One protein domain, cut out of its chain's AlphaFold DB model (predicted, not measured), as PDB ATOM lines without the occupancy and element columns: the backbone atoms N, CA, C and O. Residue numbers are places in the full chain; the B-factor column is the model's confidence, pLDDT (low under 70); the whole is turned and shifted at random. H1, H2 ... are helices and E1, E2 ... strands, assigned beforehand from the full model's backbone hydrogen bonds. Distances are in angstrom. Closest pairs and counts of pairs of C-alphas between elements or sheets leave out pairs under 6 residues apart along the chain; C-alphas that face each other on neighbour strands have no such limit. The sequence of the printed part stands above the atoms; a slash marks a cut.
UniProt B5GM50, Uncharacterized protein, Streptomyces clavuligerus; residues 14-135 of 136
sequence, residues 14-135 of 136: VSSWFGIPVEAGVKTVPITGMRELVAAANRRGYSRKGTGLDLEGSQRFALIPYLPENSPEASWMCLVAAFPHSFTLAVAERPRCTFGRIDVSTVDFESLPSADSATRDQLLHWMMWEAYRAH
ATOM      1  N   VAL A  14     141.173 144.524 236.770       79.38
ATOM      2  CA  VAL A  14     141.263 145.952 237.094       79.38
ATOM      3  C   VAL A  14     139.865 146.553 237.131       79.38
ATOM      4  O   VAL A  14     138.980 146.141 236.384       79.38
ATOM      5  N   SER A  15     139.646 147.528 238.007       81.06
ATOM      6  CA  SER A  15     138.386 148.268 238.022       81.06
ATOM      7  C   SER A  15     138.336 149.219 236.829       81.06
ATOM      8  O   SER A  15     139.221 150.056 236.655       81.06
ATOM      9  N   SER A  16     137.283 149.112 236.022       78.25
ATOM     10  CA  SER A  16     136.923 150.151 235.054       78.25
ATOM     11  C   SER A  16     136.603 151.472 235.764       78.25
ATOM     12  O   SER A  16     136.414 151.516 236.983       78.25
ATOM     13  N   TRP A  17     136.451 152.552 234.992       74.25
ATOM     14  CA  TRP A  17     136.024 153.856 235.514       74.25
ATOM     15  C   TRP A  17     134.694 153.800 236.295       74.25
ATOM     16  O   TRP A  17     134.464 154.606 237.189       74.25
ATOM     17  N   PHE A  18     133.835 152.819 235.997       79.62
ATOM     18  CA  PHE A  18     132.557 152.602 236.681       79.62
ATOM     19  C   PHE A  18     132.649 151.617 237.862       79.62
ATOM     20  O   PHE A  18     131.624 151.190 238.383       79.62
ATOM     21  N   GLY A  19     133.853 151.202 238.266       80.38
ATOM     22  CA  GLY A  19     134.068 150.231 239.346       80.38
ATOM     23  C   GLY A  19     133.800 148.772 238.960       80.38
ATOM     24  O   GLY A  19     133.977 147.881 239.787       80.38
ATOM     25  N   ILE A  20     133.414 148.505 237.710       81.06
ATOM     26  CA  ILE A  20     133.148 147.151 237.207       81.06
ATOM     27  C   ILE A  20     134.487 146.442 236.957       81.06
ATOM     28  O   ILE A  20     135.341 147.050 236.303       81.06
ATOM     29  N   PRO A  21     134.696 145.205 237.447       82.56
ATOM     30  CA  PRO A  21     135.920 144.454 237.194       82.56
ATOM     31  C   PRO A  21     136.048 144.088 235.712       82.56
ATOM     32  O   PRO A  21     135.089 143.655 235.074       82.56
ATOM     33  N   VAL A  22     137.253 144.254 235.177       81.50
ATOM     34  CA  VAL A  22     137.617 143.948 233.793       81.50
ATOM     35  C   VAL A  22     138.885 143.115 233.805       81.50
ATOM     36  O   VAL A  22     139.798 143.406 234.575       81.50
ATOM     37  N   GLU A  23     138.950 142.099 232.955       81.44
ATOM     38  CA  GLU A  23     140.166 141.319 232.733       81.44
ATOM     39  C   GLU A  23     141.349 142.257 232.422       81.44
ATOM     40  O   GLU A  23     141.289 143.071 231.509       81.44
ATOM     41  N   ALA A  24     142.441 142.192 233.184       76.12
ATOM     42  CA  ALA A  24     143.562 143.133 233.035       76.12
ATOM     43  C   ALA A  24     144.526 142.753 231.896       76.12
ATOM     44  O   ALA A  24     145.535 143.428 231.662       76.12
ATOM     45  N   GLY A  25     144.268 141.632 231.221       84.62
ATOM     46  CA  GLY A  25     145.143 141.068 230.206       84.62
ATOM     47  C   GLY A  25     144.934 141.692 228.831       84.62
ATOM     48  O   GLY A  25     143.878 141.536 228.230       84.62
ATOM     49  N   VAL A  26     145.982 142.297 228.267       92.00
ATOM     50  CA  VAL A  26     146.031 142.583 226.825       92.00
ATOM     51  C   VAL A  26     146.266 141.274 226.075       92.00
ATOM     52  O   VAL A  26     147.164 140.504 226.433       92.00
ATOM     53  N   LYS A  27     145.484 141.023 225.025       95.25
ATOM     54  CA  LYS A  27     145.640 139.855 224.146       95.25
ATOM     55  C   LYS A  27     146.261 140.257 222.818       95.25
ATOM     56  O   LYS A  27     146.021 141.358 222.331       95.25
ATOM     57  N   THR A  28     147.036 139.363 222.215       94.50
ATOM     58  CA  THR A  28     147.619 139.570 220.881       94.50
ATOM     59  C   THR A  28     147.018 138.599 219.885       94.50
ATOM     60  O   THR A  28     146.940 137.402 220.163       94.50
ATOM     61  N   VAL A  29     146.653 139.093 218.707       95.38
ATOM     62  CA  VAL A  29     145.966 138.313 217.678       95.38
ATOM     63  C   VAL A  29     146.634 138.567 216.319       95.38
ATOM     64  O   VAL A  29     146.918 139.720 215.982       95.38
ATOM     65  N   PRO A  30     146.960 137.522 215.535       94.00
ATOM     66  CA  PRO A  30     147.390 137.692 214.148       94.00
ATOM     67  C   PRO A  30     146.199 138.047 213.246       94.00
ATOM     68  O   PRO A  30     145.046 137.834 213.613       94.00
ATOM     69  N   ILE A  31     146.464 138.527 212.031       94.19
ATOM     70  CA  ILE A  31     145.423 138.881 211.049       94.19
ATOM     71  C   ILE A  31     144.357 137.797 210.823       94.19
ATOM     72  O   ILE A  31     143.169 138.110 210.773       94.19
ATOM     73  N   THR A  32     144.749 136.524 210.737       94.31
ATOM     74  CA  THR A  32     143.809 135.409 210.544       94.31
ATOM     75  C   THR A  32     142.830 135.295 211.709       94.31
ATOM     76  O   THR A  32     141.622 135.335 211.493       94.31
ATOM     77  N   GLY A  33     143.342 135.283 212.942       96.12
ATOM     78  CA  GLY A  33     142.511 135.266 214.145       96.12
ATOM     79  C   GLY A  33     141.635 136.515 214.267       96.12
ATOM     80  O   GLY A  33     140.480 136.426 214.663       96.12
ATOM     81  N   MET A  34     142.127 137.688 213.858       96.69
ATOM     82  CA  MET A  34     141.327 138.915 213.901       96.69
ATOM     83  C   MET A  34     140.139 138.850 212.929       96.69
ATOM     84  O   MET A  34     139.027 139.240 213.288       96.69
ATOM     85  N   ARG A  35     140.345 138.313 211.718       96.25
ATOM     86  CA  ARG A  35     139.264 138.074 210.744       96.25
ATOM     87  C   ARG A  35     138.225 137.093 211.290       96.25
ATOM     88  O   ARG A  35     137.027 137.320 211.125       96.25
ATOM     89  N   GLU A  36     138.664 136.043 211.981       97.06
ATOM     90  CA  GLU A  36     137.773 135.080 212.637       97.06
ATOM     91  C   GLU A  36     136.938 135.729 213.746       97.06
ATOM     92  O   GLU A  36     135.724 135.523 213.786       97.06
ATOM     93  N   LEU A  37     137.553 136.567 214.587       97.81
ATOM     94  CA  LEU A  37     136.856 137.315 215.637       97.81
ATOM     95  C   LEU A  37     135.819 138.283 215.057       97.81
ATOM     96  O   LEU A  37     134.688 138.329 215.535       97.81
ATOM     97  N   VAL A  38     136.158 139.014 213.990       97.25
ATOM     98  CA  VAL A  38     135.204 139.891 213.287       97.25
ATOM     99  C   VAL A  38     134.036 139.084 212.727       97.25
ATOM    100  O   VAL A  38     132.875 139.464 212.898       97.25
ATOM    101  N   ALA A  39     134.309 137.947 212.089       97.19
ATOM    102  CA  ALA A  39     133.259 137.079 211.572       97.19
ATOM    103  C   ALA A  39     132.377 136.517 212.704       97.19
ATOM    104  O   ALA A  39     131.154 136.473 212.559       97.19
ATOM    105  N   ALA A  40     132.967 136.135 213.839       97.38
ATOM    106  CA  ALA A  40     132.241 135.669 215.018       97.38
ATOM    107  C   ALA A  40     131.336 136.762 215.603       97.38
ATOM    108  O   ALA A  40     130.150 136.510 215.804       97.38
ATOM    109  N   ALA A  41     131.848 137.984 215.779       97.19
ATOM    110  CA  ALA A  41     131.073 139.123 216.269       97.19
ATOM    111  C   ALA A  41     129.863 139.434 215.373       97.19
ATOM    112  O   ALA A  41     128.762 139.697 215.859       97.19
ATOM    113  N   ASN A  42     130.040 139.342 214.049       96.88
ATOM    114  CA  ASN A  42     128.945 139.496 213.093       96.88
ATOM    115  C   ASN A  42     127.891 138.391 213.234       96.88
ATOM    116  O   ASN A  42     126.708 138.705 213.343       96.88
ATOM    117  N   ARG A  43     128.307 137.116 213.259       97.31
ATOM    118  CA  ARG A  43     127.388 135.970 213.378       97.31
ATOM    119  C   ARG A  43     126.609 135.974 214.689       97.31
ATOM    120  O   ARG A  43     125.435 135.625 214.690       97.31
ATOM    121  N   ARG A  44     127.259 136.354 215.789       96.31
ATOM    122  CA  ARG A  44     126.649 136.378 217.122       96.31
ATOM    123  C   ARG A  44     125.755 137.593 217.354       96.31
ATOM    124  O   ARG A  44     125.022 137.601 218.327       96.31
ATOM    125  N   GLY A  45     125.777 138.595 216.471       96.31
ATOM    126  CA  GLY A  45     124.932 139.783 216.605       96.31
ATOM    127  C   GLY A  45     125.445 140.794 217.631       96.31
ATOM    128  O   GLY A  45     124.655 141.536 218.204       96.31
ATOM    129  N   TYR A  46     126.758 140.837 217.860       97.00
ATOM    130  CA  TYR A  46     127.369 141.781 218.793       97.00
ATOM    131  C   TYR A  46     127.225 143.235 218.341       97.00
ATOM    132  O   TYR A  46     127.135 143.525 217.144       97.00
ATOM    133  N   SER A  47     127.261 144.162 219.299       95.38
ATOM    134  CA  SER A  47     127.147 145.597 219.022       95.38
ATOM    135  C   SER A  47     128.389 146.131 218.307       95.38
ATOM    136  O   SER A  47     128.283 146.949 217.392       95.38
ATOM    137  N   ARG A  48     129.583 145.662 218.694       96.88
ATOM    138  CA  ARG A  48     130.868 146.120 218.146       96.88
ATOM    139  C   ARG A  48     131.491 145.005 217.321       96.88
ATOM    140  O   ARG A  48     131.773 143.919 217.816       96.88
ATOM    141  N   LYS A  49     131.723 145.293 216.042       95.69
ATOM    142  CA  LYS A  49     132.056 144.285 215.020       95.69
ATOM    143  C   LYS A  49     133.411 144.521 214.348       95.69
ATOM    144  O   LYS A  49     133.673 143.955 213.295       95.69
ATOM    145  N   GLY A  50     134.257 145.385 214.912       91.00
ATOM    146  CA  GLY A  50     135.528 145.767 214.294       91.00
ATOM    147  C   GLY A  50     135.393 146.795 213.167       91.00
ATOM    148  O   GLY A  50     136.286 146.896 212.331       91.00
ATOM    149  N   THR A  51     134.293 147.556 213.110       87.50
ATOM    150  CA  THR A  51     134.111 148.618 212.108       87.50
ATOM    151  C   THR A  51     135.261 149.625 212.176       87.50
ATOM    152  O   THR A  51     135.591 150.116 213.255       87.50
ATOM    153  N   GLY A  52     135.861 149.928 211.021       81.12
ATOM    154  CA  GLY A  52     136.998 150.848 210.906       81.12
ATOM    155  C   GLY A  52     138.371 150.214 211.145       81.12
ATOM    156  O   GLY A  52     139.372 150.920 211.058       81.12
ATOM    157  N   LEU A  53     138.450 148.906 211.421       86.75
ATOM    158  CA  LEU A  53     139.731 148.203 211.464       86.75
ATOM    159  C   LEU A  53     140.277 147.978 210.057       86.75
ATOM    160  O   LEU A  53     139.607 147.384 209.211       86.75
ATOM    161  N   ASP A  54     141.521 148.396 209.836       86.25
ATOM    162  CA  ASP A  54     142.263 148.069 208.625       86.25
ATOM    163  C   ASP A  54     142.794 146.633 208.706       86.25
ATOM    164  O   ASP A  54     143.899 146.377 209.186       86.25
ATOM    165  N   LEU A  55     141.968 145.681 208.272       87.19
ATOM    166  CA  LEU A  55     142.330 144.266 208.228       87.19
ATOM    167  C   LEU A  55     143.232 143.907 207.044       87.19
ATOM    168  O   LEU A  55     143.756 142.800 207.035       87.19
ATOM    169  N   GLU A  56     143.401 144.788 206.056       84.62
ATOM    170  CA  GLU A  56     144.205 144.502 204.862       84.62
ATOM    171  C   GLU A  56     145.636 145.028 205.009       84.62
ATOM    172  O   GLU A  56     146.588 144.368 204.596       84.62
ATOM    173  N   GLY A  57     145.801 146.191 205.642       79.75
ATOM    174  CA  GLY A  57     147.102 146.795 205.913       79.75
ATOM    175  C   GLY A  57     147.750 146.350 207.222       79.75
ATOM    176  O   GLY A  57     148.944 146.587 207.397       79.75
ATOM    177  N   SER A  58     147.012 145.696 208.132       83.19
ATOM    178  CA  SER A  58     147.512 145.310 209.462       83.19
ATOM    179  C   SER A  58     147.852 143.829 209.601       83.19
ATOM    180  O   SER A  58     147.048 142.952 209.307       83.19
ATOM    181  N   GLN A  59     149.032 143.535 210.151       83.94
ATOM    182  CA  GLN A  59     149.510 142.168 210.385       83.94
ATOM    183  C   GLN A  59     149.255 141.671 211.814       83.94
ATOM    184  O   GLN A  59     149.090 140.464 212.036       83.94
ATOM    185  N   ARG A  60     149.237 142.577 212.800       91.12
ATOM    186  CA  ARG A  60     149.139 142.244 214.230       91.12
ATOM    187  C   ARG A  60     148.123 143.130 214.934       91.12
ATOM    188  O   ARG A  60     148.004 144.307 214.620       91.12
ATOM    189  N   PHE A  61     147.421 142.568 215.913       93.81
ATOM    190  CA  PHE A  61     146.351 143.248 216.635       93.81
ATOM    191  C   PHE A  61     146.517 143.043 218.137       93.81
ATOM    192  O   PHE A  61     146.736 141.917 218.585       93.81
ATOM    193  N   ALA A  62     146.403 144.117 218.916       94.12
ATOM    194  CA  ALA A  62     146.264 144.041 220.368       94.12
ATOM    195  C   ALA A  62     144.808 144.297 220.756       94.12
ATOM    196  O   ALA A  62     144.214 145.277 220.308       94.12
ATOM    197  N   LEU A  63     144.249 143.429 221.597       95.75
ATOM    198  CA  LEU A  63     142.909 143.554 222.159       95.75
ATOM    199  C   LEU A  63     143.033 143.945 223.629       95.75
ATOM    200  O   LEU A  63     143.667 143.240 224.417       95.75
ATOM    201  N   ILE A  64     142.417 145.068 223.979       93.75
ATOM    202  CA  ILE A  64     142.407 145.630 225.326       93.75
ATOM    203  C   ILE A  64     140.949 145.630 225.803       93.75
ATOM    204  O   ILE A  64     140.157 146.444 225.312       93.75
ATOM    205  N   PRO A  65     140.559 144.732 226.716       94.50
ATOM    206  CA  PRO A  65     139.217 144.740 227.281       94.50
ATOM    207  C   PRO A  65     139.058 145.985 228.162       94.50
ATOM    208  O   PRO A  65     139.981 146.375 228.878       94.50
ATOM    209  N   TYR A  66     137.900 146.638 228.095       91.25
ATOM    210  CA  TYR A  66     137.635 147.829 228.913       91.25
ATOM    211  C   TYR A  66     136.296 147.798 229.648       91.25
ATOM    212  O   TYR A  66     136.150 148.531 230.623       91.25
ATOM    213  N   LEU A  67     135.346 146.955 229.226       93.19
ATOM    214  CA  LEU A  67     134.084 146.698 229.928       93.19
ATOM    215  C   LEU A  67     133.549 145.296 229.596       93.19
ATOM    216  O   LEU A  67     133.756 144.832 228.472       93.19
ATOM    217  N   PRO A  68     132.844 144.629 230.524       93.06
ATOM    218  CA  PRO A  68     132.038 143.459 230.196       93.06
ATOM    219  C   PRO A  68     130.719 143.867 229.522       93.06
ATOM    220  O   PRO A  68     130.190 144.952 229.765       93.06
ATOM    221  N   GLU A  69     130.171 142.963 228.721       92.50
ATOM    222  CA  GLU A  69     128.857 143.046 228.082       92.50
ATOM    223  C   GLU A  69     128.158 141.684 228.210       92.50
ATOM    224  O   GLU A  69     128.812 140.643 228.167       92.50
ATOM    225  N   ASN A  70     126.835 141.677 228.388       92.94
ATOM    226  CA  ASN A  70     126.059 140.447 228.615       92.94
ATOM    227  C   ASN A  70     125.026 140.164 227.518       92.94
ATOM    228  O   ASN A  70     124.358 139.132 227.568       92.94
ATOM    229  N   SER A  71     124.866 141.065 226.547       89.69
ATOM    230  CA  SER A  71     123.949 140.882 225.425       89.69
ATOM    231  C   SER A  71     124.707 140.872 224.100       89.69
ATOM    232  O   SER A  71     125.496 141.784 223.844       89.69
ATOM    233  N   PRO A  72     124.477 139.879 223.224       92.81
ATOM    234  CA  PRO A  72     123.556 138.741 223.337       92.81
ATOM    235  C   PRO A  72     124.066 137.587 224.221       92.81
ATOM    236  O   PRO A  72     123.295 136.692 224.552       92.81
ATOM    237  N   GLU A  73     125.339 137.609 224.612       95.31
ATOM    238  CA  GLU A  73     125.951 136.679 225.567       95.31
ATOM    239  C   GLU A  73     127.112 137.367 226.302       95.31
ATOM    240  O   GLU A  73     127.495 138.490 225.962       95.31
ATOM    241  N   ALA A  74     127.689 136.682 227.293       95.38
ATOM    242  CA  ALA A  74     128.834 137.182 228.046       95.38
ATOM    243  C   ALA A  74     130.047 137.425 227.131       95.38
ATOM    244  O   ALA A  74     130.568 136.515 226.476       95.38
ATOM    245  N   SER A  75     130.509 138.669 227.098       96.69
ATOM    246  CA  SER A  75     131.580 139.128 226.223       96.69
ATOM    247  C   SER A  75     132.362 140.291 226.834       96.69
ATOM    248  O   SER A  75     131.923 140.960 227.768       96.69
ATOM    249  N   TRP A  76     133.554 140.528 226.297       96.56
ATOM    250  CA  TRP A  76     134.375 141.693 226.573       96.56
ATOM    251  C   TRP A  76     134.250 142.704 225.445       96.56
ATOM    252  O   TRP A  76     134.547 142.406 224.285       96.56
ATOM    253  N   MET A  77     133.921 143.939 225.807       96.12
ATOM    254  CA  MET A  77     134.099 145.090 224.939       96.12
ATOM    255  C   MET A  77     135.593 145.399 224.857       96.12
ATOM    256  O   MET A  77     136.217 145.770 225.854       96.12
ATOM    257  N   CYS A  78     136.168 145.253 223.665       96.06
ATOM    258  CA  CYS A  78     137.596 145.418 223.426       96.06
ATOM    259  C   CYS A  78     137.890 146.652 222.566       96.06
ATOM    260  O   CYS A  78     137.237 146.901 221.546       96.06
ATOM    261  N   LEU A  79     138.900 147.425 222.969       94.19
ATOM    262  CA  LEU A  79     139.610 148.340 222.085       94.19
ATOM    263  C   LEU A  79     140.634 147.509 221.315       94.19
ATOM    264  O   LEU A  79     141.356 146.705 221.903       94.19
ATOM    265  N   VAL A  80     140.690 147.701 220.006       94.44
ATOM    266  CA  VAL A  80     141.633 147.006 219.134       94.44
ATOM    267  C   VAL A  80     142.628 148.021 218.607       94.44
ATOM    268  O   VAL A  80     142.220 148.989 217.971       94.44
ATOM    269  N   ALA A  81     143.914 147.788 218.848       91.31
ATOM    270  CA  ALA A  81     144.998 148.499 218.184       91.31
ATOM    271  C   ALA A  81     145.553 147.611 217.063       91.31
ATOM    272  O   ALA A  81     146.036 146.509 217.333       91.31
ATOM    273  N   ALA A  82     145.450 148.070 215.817       90.94
ATOM    274  CA  ALA A  82     145.901 147.345 214.633       90.94
ATOM    275  C   ALA A  82     147.252 147.884 214.149       90.94
ATOM    276  O   ALA A  82     147.419 149.095 214.011       90.94
ATOM    277  N   PHE A  83     148.207 146.985 213.912       87.00
ATOM    278  CA  PHE A  83     149.594 147.293 213.579       87.00
ATOM    279  C   PHE A  83     149.961 146.761 212.191       87.00
ATOM    280  O   PHE A  83     149.769 145.567 211.934       87.00
ATOM    281  N   PRO A  84     150.577 147.585 211.324       81.88
ATOM    282  CA  PRO A  84     150.917 147.203 209.957       81.88
ATOM    283  C   PRO A  84     151.993 146.119 209.857       81.88
ATOM    284  O   PRO A  84     152.002 145.353 208.897       81.88
ATOM    285  N   HIS A  85     152.891 146.017 210.842       75.00
ATOM    286  CA  HIS A  85     154.068 145.145 210.739       75.00
ATOM    287  C   HIS A  85     154.308 144.318 212.007       75.00
ATOM    288  O   HIS A  85     154.285 143.090 211.975       75.00
ATOM    289  N   SER A  86     154.529 144.971 213.149       76.94
ATOM    290  CA  SER A  86     154.894 144.300 214.400       76.94
ATOM    291  C   SER A  86     154.569 145.171 215.613       76.94
ATOM    292  O   SER A  86     154.365 146.377 215.486       76.94
ATOM    293  N   PHE A  87     154.549 144.553 216.797       76.62
ATOM    294  CA  PHE A  87     154.550 145.261 218.081       76.62
ATOM    295  C   PHE A  87     155.923 145.845 218.431       76.62
ATOM    296  O   PHE A  87     156.042 146.623 219.370       76.62
ATOM    297  N   THR A  88     156.964 145.468 217.691       73.88
ATOM    298  CA  THR A  88     158.314 146.015 217.826       73.88
ATOM    299  C   THR A  88     158.624 146.840 216.591       73.88
ATOM    300  O   THR A  88     158.512 146.340 215.473       73.88
ATOM    301  N   LEU A  89     159.010 148.094 216.798       67.88
ATOM    302  CA  LEU A  89     159.425 149.006 215.737       67.88
ATOM    303  C   LEU A  89     160.936 149.203 215.791       67.88
ATOM    304  O   LEU A  89     161.542 149.095 216.863       67.88
ATOM    305  N   ALA A  90     161.544 149.508 214.648       68.00
ATOM    306  CA  ALA A  90     162.935 149.938 214.647       68.00
ATOM    307  C   ALA A  90     163.074 151.297 215.360       68.00
ATOM    308  O   ALA A  90     162.132 152.089 215.446       68.00
ATOM    309  N   VAL A  91     164.268 151.590 215.877       67.88
ATOM    310  CA  VAL A  91     164.552 152.894 216.492       67.88
ATOM    311  C   VAL A  91     164.279 154.002 215.466       67.88
ATOM    312  O   VAL A  91     164.732 153.911 214.329       67.88
ATOM    313  N   ALA A  92     163.551 155.043 215.883       67.62
ATOM    314  CA  ALA A  92     163.081 156.171 215.066       67.62
ATOM    315  C   ALA A  92     161.925 155.888 214.082       67.62
ATOM    316  O   ALA A  92     161.444 156.826 213.437       67.62
ATOM    317  N   GLU A  93     161.403 154.660 214.010       68.62
ATOM    318  CA  GLU A  93     160.126 154.426 213.337       68.62
ATOM    319  C   GLU A  93     158.970 154.992 214.161       68.62
ATOM    320  O   GLU A  93     158.880 154.822 215.379       68.62
ATOM    321  N   ARG A  94     158.061 155.692 213.477       67.19
ATOM    322  CA  ARG A  94     156.870 156.240 214.122       67.19
ATOM    323  C   ARG A  94     155.811 155.151 214.239       67.19
ATOM    324  O   ARG A  94     155.479 154.549 213.215       67.19
ATOM    325  N   PRO A  95     155.217 154.955 215.424       67.75
ATOM    326  CA  PRO A  95     154.073 154.075 215.547       67.75
ATOM    327  C   PRO A  95     152.943 154.559 214.659       67.75
ATOM    328  O   PRO A  95     152.516 155.710 214.726       67.75
ATOM    329  N   ARG A  96     152.472 153.657 213.808       73.88
ATOM    330  CA  ARG A  96     151.208 153.808 213.107       73.88
ATOM    331  C   ARG A  96     150.342 152.657 213.560       73.88
ATOM    332  O   ARG A  96     150.598 151.517 213.186       73.88
ATOM    333  N   CYS A  97     149.356 152.957 214.386       79.69
ATOM    334  CA  CYS A  97     148.275 152.032 214.642       79.69
ATOM    335  C   CYS A  97     146.947 152.723 214.386       79.69
ATOM    336  O   CYS A  97     146.802 153.931 214.572       79.69
ATOM    337  N   THR A  98     145.979 151.944 213.924       84.94
ATOM    338  CA  THR A  98     144.587 152.379 213.866       84.94
ATOM    339  C   THR A  98     143.833 151.739 215.012       84.94
ATOM    340  O   THR A  98     144.099 150.586 215.369       84.94
ATOM    341  N   PHE A  99     142.867 152.466 215.559       87.94
ATOM    342  CA  PHE A  99     142.027 151.966 216.634       87.94
ATOM    343  C   PHE A  99     140.641 151.601 216.118       87.94
ATOM    344  O   PHE A  99     140.047 152.324 215.323       87.94
ATOM    345  N   GLY A 100     140.106 150.499 216.625       92.12
ATOM    346  CA  GLY A 100     138.723 150.097 216.410       92.12
ATOM    347  C   GLY A 100     138.152 149.434 217.652       92.12
ATOM    348  O   GLY A 100     138.806 149.351 218.693       92.12
ATOM    349  N   ARG A 101     136.908 148.973 217.564       96.06
ATOM    350  CA  ARG A 101     136.230 148.316 218.685       96.06
ATOM    351  C   ARG A 101     135.556 147.039 218.234       96.06
ATOM    352  O   ARG A 101     134.934 147.007 217.171       96.06
ATOM    353  N   ILE A 102     135.635 146.016 219.068       97.56
ATOM    354  CA  ILE A 102     135.002 144.722 218.836       97.56
ATOM    355  C   ILE A 102     134.535 144.142 220.168       97.56
ATOM    356  O   ILE A 102     135.202 144.342 221.181       97.56
ATOM    357  N   ASP A 103     133.409 143.442 220.169       97.75
ATOM    358  CA  ASP A 103     133.021 142.596 221.294       97.75
ATOM    359  C   ASP A 103     133.547 141.172 221.036       97.75
ATOM    360  O   ASP A 103     133.518 140.684 219.903       97.75
ATOM    361  N   VAL A 104     134.061 140.503 222.063       97.56
ATOM    362  CA  VAL A 104     134.621 139.142 221.968       97.56
ATOM    363  C   VAL A 104     134.047 138.308 223.100       97.56
ATOM    364  O   VAL A 104     134.051 138.785 224.230       97.56
ATOM    365  N   SER A 105     133.564 137.085 222.849       96.94
ATOM    366  CA  SER A 105     133.078 136.243 223.955       96.94
ATOM    367  C   SER A 105     134.182 136.019 224.986       96.94
ATOM    368  O   SER A 105     135.371 136.025 224.654       96.94
ATOM    369  N   THR A 106     133.798 135.798 226.239       94.94
ATOM    370  CA  THR A 106     134.762 135.508 227.312       94.94
ATOM    371  C   THR A 106     135.649 134.310 226.961       94.94
ATOM    372  O   THR A 106     136.869 134.405 227.056       94.94
ATOM    373  N   VAL A 107     135.050 133.238 226.430       94.69
ATOM    374  CA  VAL A 107     135.752 132.015 226.005       94.69
ATOM    375  C   VAL A 107     136.762 132.289 224.890       94.69
ATOM    376  O   VAL A 107     137.922 131.881 224.996       94.69
ATOM    377  N   ASP A 108     136.352 132.998 223.832       96.44
ATOM    378  CA  ASP A 108     137.257 133.309 222.725       96.44
ATOM    379  C   ASP A 108     138.406 134.176 223.240       96.44
ATOM    380  O   ASP A 108     139.563 133.891 222.948       96.44
ATOM    381  N   PHE A 109     138.111 135.178 224.072       95.69
ATOM    382  CA  PHE A 109     139.105 136.082 224.641       95.69
ATOM    383  C   PHE A 109     140.133 135.363 225.528       95.69
ATOM    384  O   PHE A 109     141.341 135.589 225.405       95.69
ATOM    385  N   GLU A 110     139.678 134.484 226.419       93.00
ATOM    386  CA  GLU A 110     140.536 133.713 227.322       93.00
ATOM    387  C   GLU A 110     141.500 132.806 226.554       93.00
ATOM    388  O   GLU A 110     142.676 132.713 226.928       93.00
ATOM    389  N   SER A 111     141.037 132.232 225.437       93.94
ATOM    390  CA  SER A 111     141.840 131.373 224.562       93.94
ATOM    391  C   SER A 111     142.994 132.105 223.865       93.94
ATOM    392  O   SER A 111     143.974 131.477 223.453       93.94
ATOM    393  N   LEU A 112     142.921 133.436 223.757       95.38
ATOM    394  CA  LEU A 112     143.936 134.218 223.063       95.38
ATOM    395  C   LEU A 112     145.258 134.280 223.849       95.38
ATOM    396  O   LEU A 112     145.261 134.372 225.090       95.38
ATOM    397  N   PRO A 113     146.402 134.340 223.141       94.56
ATOM    398  CA  PRO A 113     147.692 134.623 223.753       94.56
ATOM    399  C   PRO A 113     147.688 135.983 224.459       94.56
ATOM    400  O   PRO A 113     147.218 136.982 223.911       94.56
ATOM    401  N   SER A 114     148.243 136.033 225.670       93.88
ATOM    402  CA  SER A 114     148.486 137.304 226.358       93.88
ATOM    403  C   SER A 114     149.707 137.995 225.765       93.88
ATOM    404  O   SER A 114     150.697 137.333 225.459       93.88
ATOM    405  N   ALA A 115     149.655 139.321 225.683       90.94
ATOM    406  CA  ALA A 115     150.828 140.138 225.416       90.94
ATOM    407  C   ALA A 115     151.871 139.963 226.531       90.94
ATOM    408  O   ALA A 115     151.523 139.881 227.715       90.94
ATOM    409  N   ASP A 116     153.149 139.940 226.153       89.06
ATOM    410  CA  ASP A 116     154.248 140.048 227.110       89.06
ATOM    411  C   ASP A 116     154.369 141.482 227.664       89.06
ATOM    412  O   ASP A 116     153.690 142.413 227.217       89.06
ATOM    413  N   SER A 117     155.202 141.665 228.693       86.69
ATOM    414  CA  SER A 117     155.374 142.970 229.344       86.69
ATOM    415  C   SER A 117     155.913 144.030 228.384       86.69
ATOM    416  O   SER A 117     155.408 145.146 228.378       86.69
ATOM    417  N   ALA A 118     156.871 143.670 227.525       84.88
ATOM    418  CA  ALA A 118     157.459 144.596 226.561       84.88
ATOM    419  C   ALA A 118     156.414 145.120 225.563       84.88
ATOM    420  O   ALA A 118     156.319 146.324 225.332       84.88
ATOM    421  N   THR A 119     155.572 144.233 225.026       85.00
ATOM    422  CA  THR A 119     154.465 144.591 224.128       85.00
ATOM    423  C   THR A 119     153.454 145.495 224.826       85.00
ATOM    424  O   THR A 119     152.967 146.455 224.231       85.00
ATOM    425  N   ARG A 120     153.136 145.216 226.098       87.44
ATOM    426  CA  ARG A 120     152.221 146.049 226.890       87.44
ATOM    427  C   ARG A 120     152.764 147.455 227.121       87.44
ATOM    428  O   ARG A 120     152.025 148.416 226.921       87.44
ATOM    429  N   ASP A 121     154.025 147.573 227.517       84.44
ATOM    430  CA  ASP A 121     154.663 148.868 227.771       84.44
ATOM    431  C   ASP A 121     154.754 149.689 226.480       84.44
ATOM    432  O   ASP A 121     154.458 150.886 226.465       84.44
ATOM    433  N   GLN A 122     155.072 149.025 225.366       82.00
ATOM    434  CA  GLN A 122     155.124 149.653 224.055       82.00
ATOM    435  C   GLN A 122     153.746 150.164 223.601       82.00
ATOM    436  O   GLN A 122     153.631 151.290 223.112       82.00
ATOM    437  N   LEU A 123     152.696 149.364 223.808       85.12
ATOM    438  CA  LEU A 123     151.314 149.744 223.525       85.12
ATOM    439  C   LEU A 123     150.878 150.948 224.367       85.12
ATOM    440  O   LEU A 123     150.297 151.886 223.827       85.12
ATOM    441  N   LEU A 124     151.197 150.951 225.666       83.69
ATOM    442  CA  LEU A 124     150.904 152.072 226.559       83.69
ATOM    443  C   LEU A 124     151.599 153.353 226.088       83.69
ATOM    444  O   LEU A 124     150.948 154.391 225.967       83.69
ATOM    445  N   HIS A 125     152.892 153.272 225.771       81.38
ATOM    446  CA  HIS A 125     153.654 154.401 225.246       81.38
ATOM    447  C   HIS A 125     152.995 154.995 223.991       81.38
ATOM    448  O   HIS A 125     152.836 156.212 223.884       81.38
ATOM    449  N   TRP A 126     152.547 154.147 223.063       80.44
ATOM    450  CA  TRP A 126     151.875 154.593 221.841       80.44
ATOM    451  C   TRP A 126     150.495 155.192 222.089       80.44
ATOM    452  O   TRP A 126     150.171 156.225 221.511       80.44
ATOM    453  N   MET A 127     149.692 154.590 222.970       81.06
ATOM    454  CA  MET A 127     148.390 155.146 223.345       81.06
ATOM    455  C   MET A 127     148.537 156.528 223.987       81.06
ATOM    456  O   MET A 127     147.772 157.435 223.663       81.06
ATOM    457  N   MET A 128     149.540 156.716 224.850       82.50
ATOM    458  CA  MET A 128     149.848 158.023 225.437       82.50
ATOM    459  C   MET A 128     150.261 159.044 224.372       82.50
ATOM    460  O   MET A 128     149.825 160.194 224.422       82.50
ATOM    461  N   TRP A 129     151.071 158.630 223.395       79.94
ATOM    462  CA  TRP A 129     151.502 159.493 222.297       79.94
ATOM    463  C   TRP A 129     150.336 159.949 221.410       79.94
ATOM    464  O   TRP A 129     150.208 161.136 221.112       79.94
ATOM    465  N   GLU A 130     149.459 159.028 221.008       78.56
ATOM    466  CA  GLU A 130     148.287 159.362 220.190       78.56
ATOM    467  C   GLU A 130     147.282 160.231 220.957       78.56
ATOM    468  O   GLU A 130     146.756 161.191 220.395       78.56
ATOM    469  N   ALA A 131     147.081 159.975 222.255       80.31
ATOM    470  CA  ALA A 131     146.268 160.841 223.105       80.31
ATOM    471  C   ALA A 131     146.831 162.270 223.166       80.31
ATOM    472  O   ALA A 131     146.084 163.227 222.985       80.31
ATOM    473  N   TYR A 132     148.146 162.428 223.347       80.88
ATOM    474  CA  TYR A 132     148.793 163.744 223.335       80.88
ATOM    475  C   TYR A 132     148.561 164.491 222.014       80.88
ATOM    476  O   TYR A 132     148.223 165.673 222.026       80.88
ATOM    477  N   ARG A 133     148.686 163.799 220.875       78.12
ATOM    478  CA  ARG A 133     148.472 164.392 219.547       78.12
ATOM    479  C   ARG A 133     147.029 164.811 219.289       78.12
ATOM    480  O   ARG A 133     146.825 165.799 218.601       78.12
ATOM    481  N   ALA A 134     146.048 164.082 219.814       74.56
ATOM    482  CA  ALA A 134     144.633 164.420 219.646       74.56
ATOM    483  C   ALA A 134     144.222 165.718 220.372       74.56
ATOM    484  O   ALA A 134     143.143 166.247 220.112       74.56
ATOM    485  N   HIS A 135     145.061 166.217 221.285       67.75
ATOM    486  CA  HIS A 135     144.842 167.447 222.048       67.75
ATOM    487  C   HIS A 135     145.667 168.647 221.545       67.75
ATOM    488  O   HIS A 135     145.673 169.687 222.206       67.75
TER     489      HIS A 135
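What this domain is: This is residues 14 to 135 of the 136 residues of an uncharacterized protein of Streptomyces clavuligerus (UniProt B5GM50). A strongly twisted antiparallel sheet of four strands has H1 slanting over one of its faces, while the short H2 packs by the start of E4 and the long H3 only grazes the sheet. The small strand E1 lies by the far part of E3, and residues 84 to 97 form a long loop between E4 and E5. The printed part has 122 residues, with three named helices and five named strands in the order E1, E2, H1, E3, E4, E5, H2, H3; the sheet's order is E2, E3, E4, E5, and the class is mixed, helices and strands. The whole is compact, with a radius of gyration of the C-alphas of 14.1 A and spans of 44 by 33 by 28 A.

Where its parts are: E1 is residues 21 to 23, beginning at C-alpha 21 (135.920, 144.454, 237.194), and E2 is residues 27 to 30. H1 is residues 31 to 44, 19.9 A long. E3, residues 60 to 69, is 24.6 A long and bends by 71 degrees at residue 66. E4 is residues 75 to 83, 23.5 A long, and E5 is residues 98 to 105, 22.2 A long. H2 is residues 106 to 111, and H3, residues 117 to 134, is 25.9 A long and ends at C-alpha 134 (144.633, 164.420, 219.646).

How they stand to each other: E3, E4 and E5 form a meander, each strand the antiparallel neighbour of the one before, and E3 and E4, like E4 and E5, are a hairpin. N 64 and O 79 are 2.8 A apart between E3 and E4, and N 78 and O 102 are 2.8 A apart between E4 and E5. E2, an edge strand, is antiparallel to E3, with N 29 and O 61 at 2.8 A. Residues 14 to 15 pair antiparallel with residues 21 to 22 of E1, whose closest C-alpha to E3 is that of Val 22, 5.9 A from that of Leu 67. H1 is on the sheet at a height of 9.0 A, slantwise to the strands at 56 degrees to E5 on the local plane; its closest C-alphas to E5 are Ala 41 and Asp 103, 6.4 A apart. H2 is on the sheet at a height of 7.3 A and touches E4, the closest C-alphas of H2 and E4 being those of Thr 106 and Ser 75, 4.9 A apart. H3 only grazes the sheet, with its residues 119 to 127. H1 and H3 are apart. In H1, H2 and H3 every O i to N i+4 pair is within hydrogen-bond range.

The domain as a whole: The two C-alphas farthest apart, those of Pro 72 and Ala 92, are 44.0 A from each other. The printed part has no cut. The links H1 to E3 and E4 to E5 are long, with 15 and 14 residues. The mean pLDDT of the printed part is 87.7; residues 89 to 95 and residue 135 are under 70.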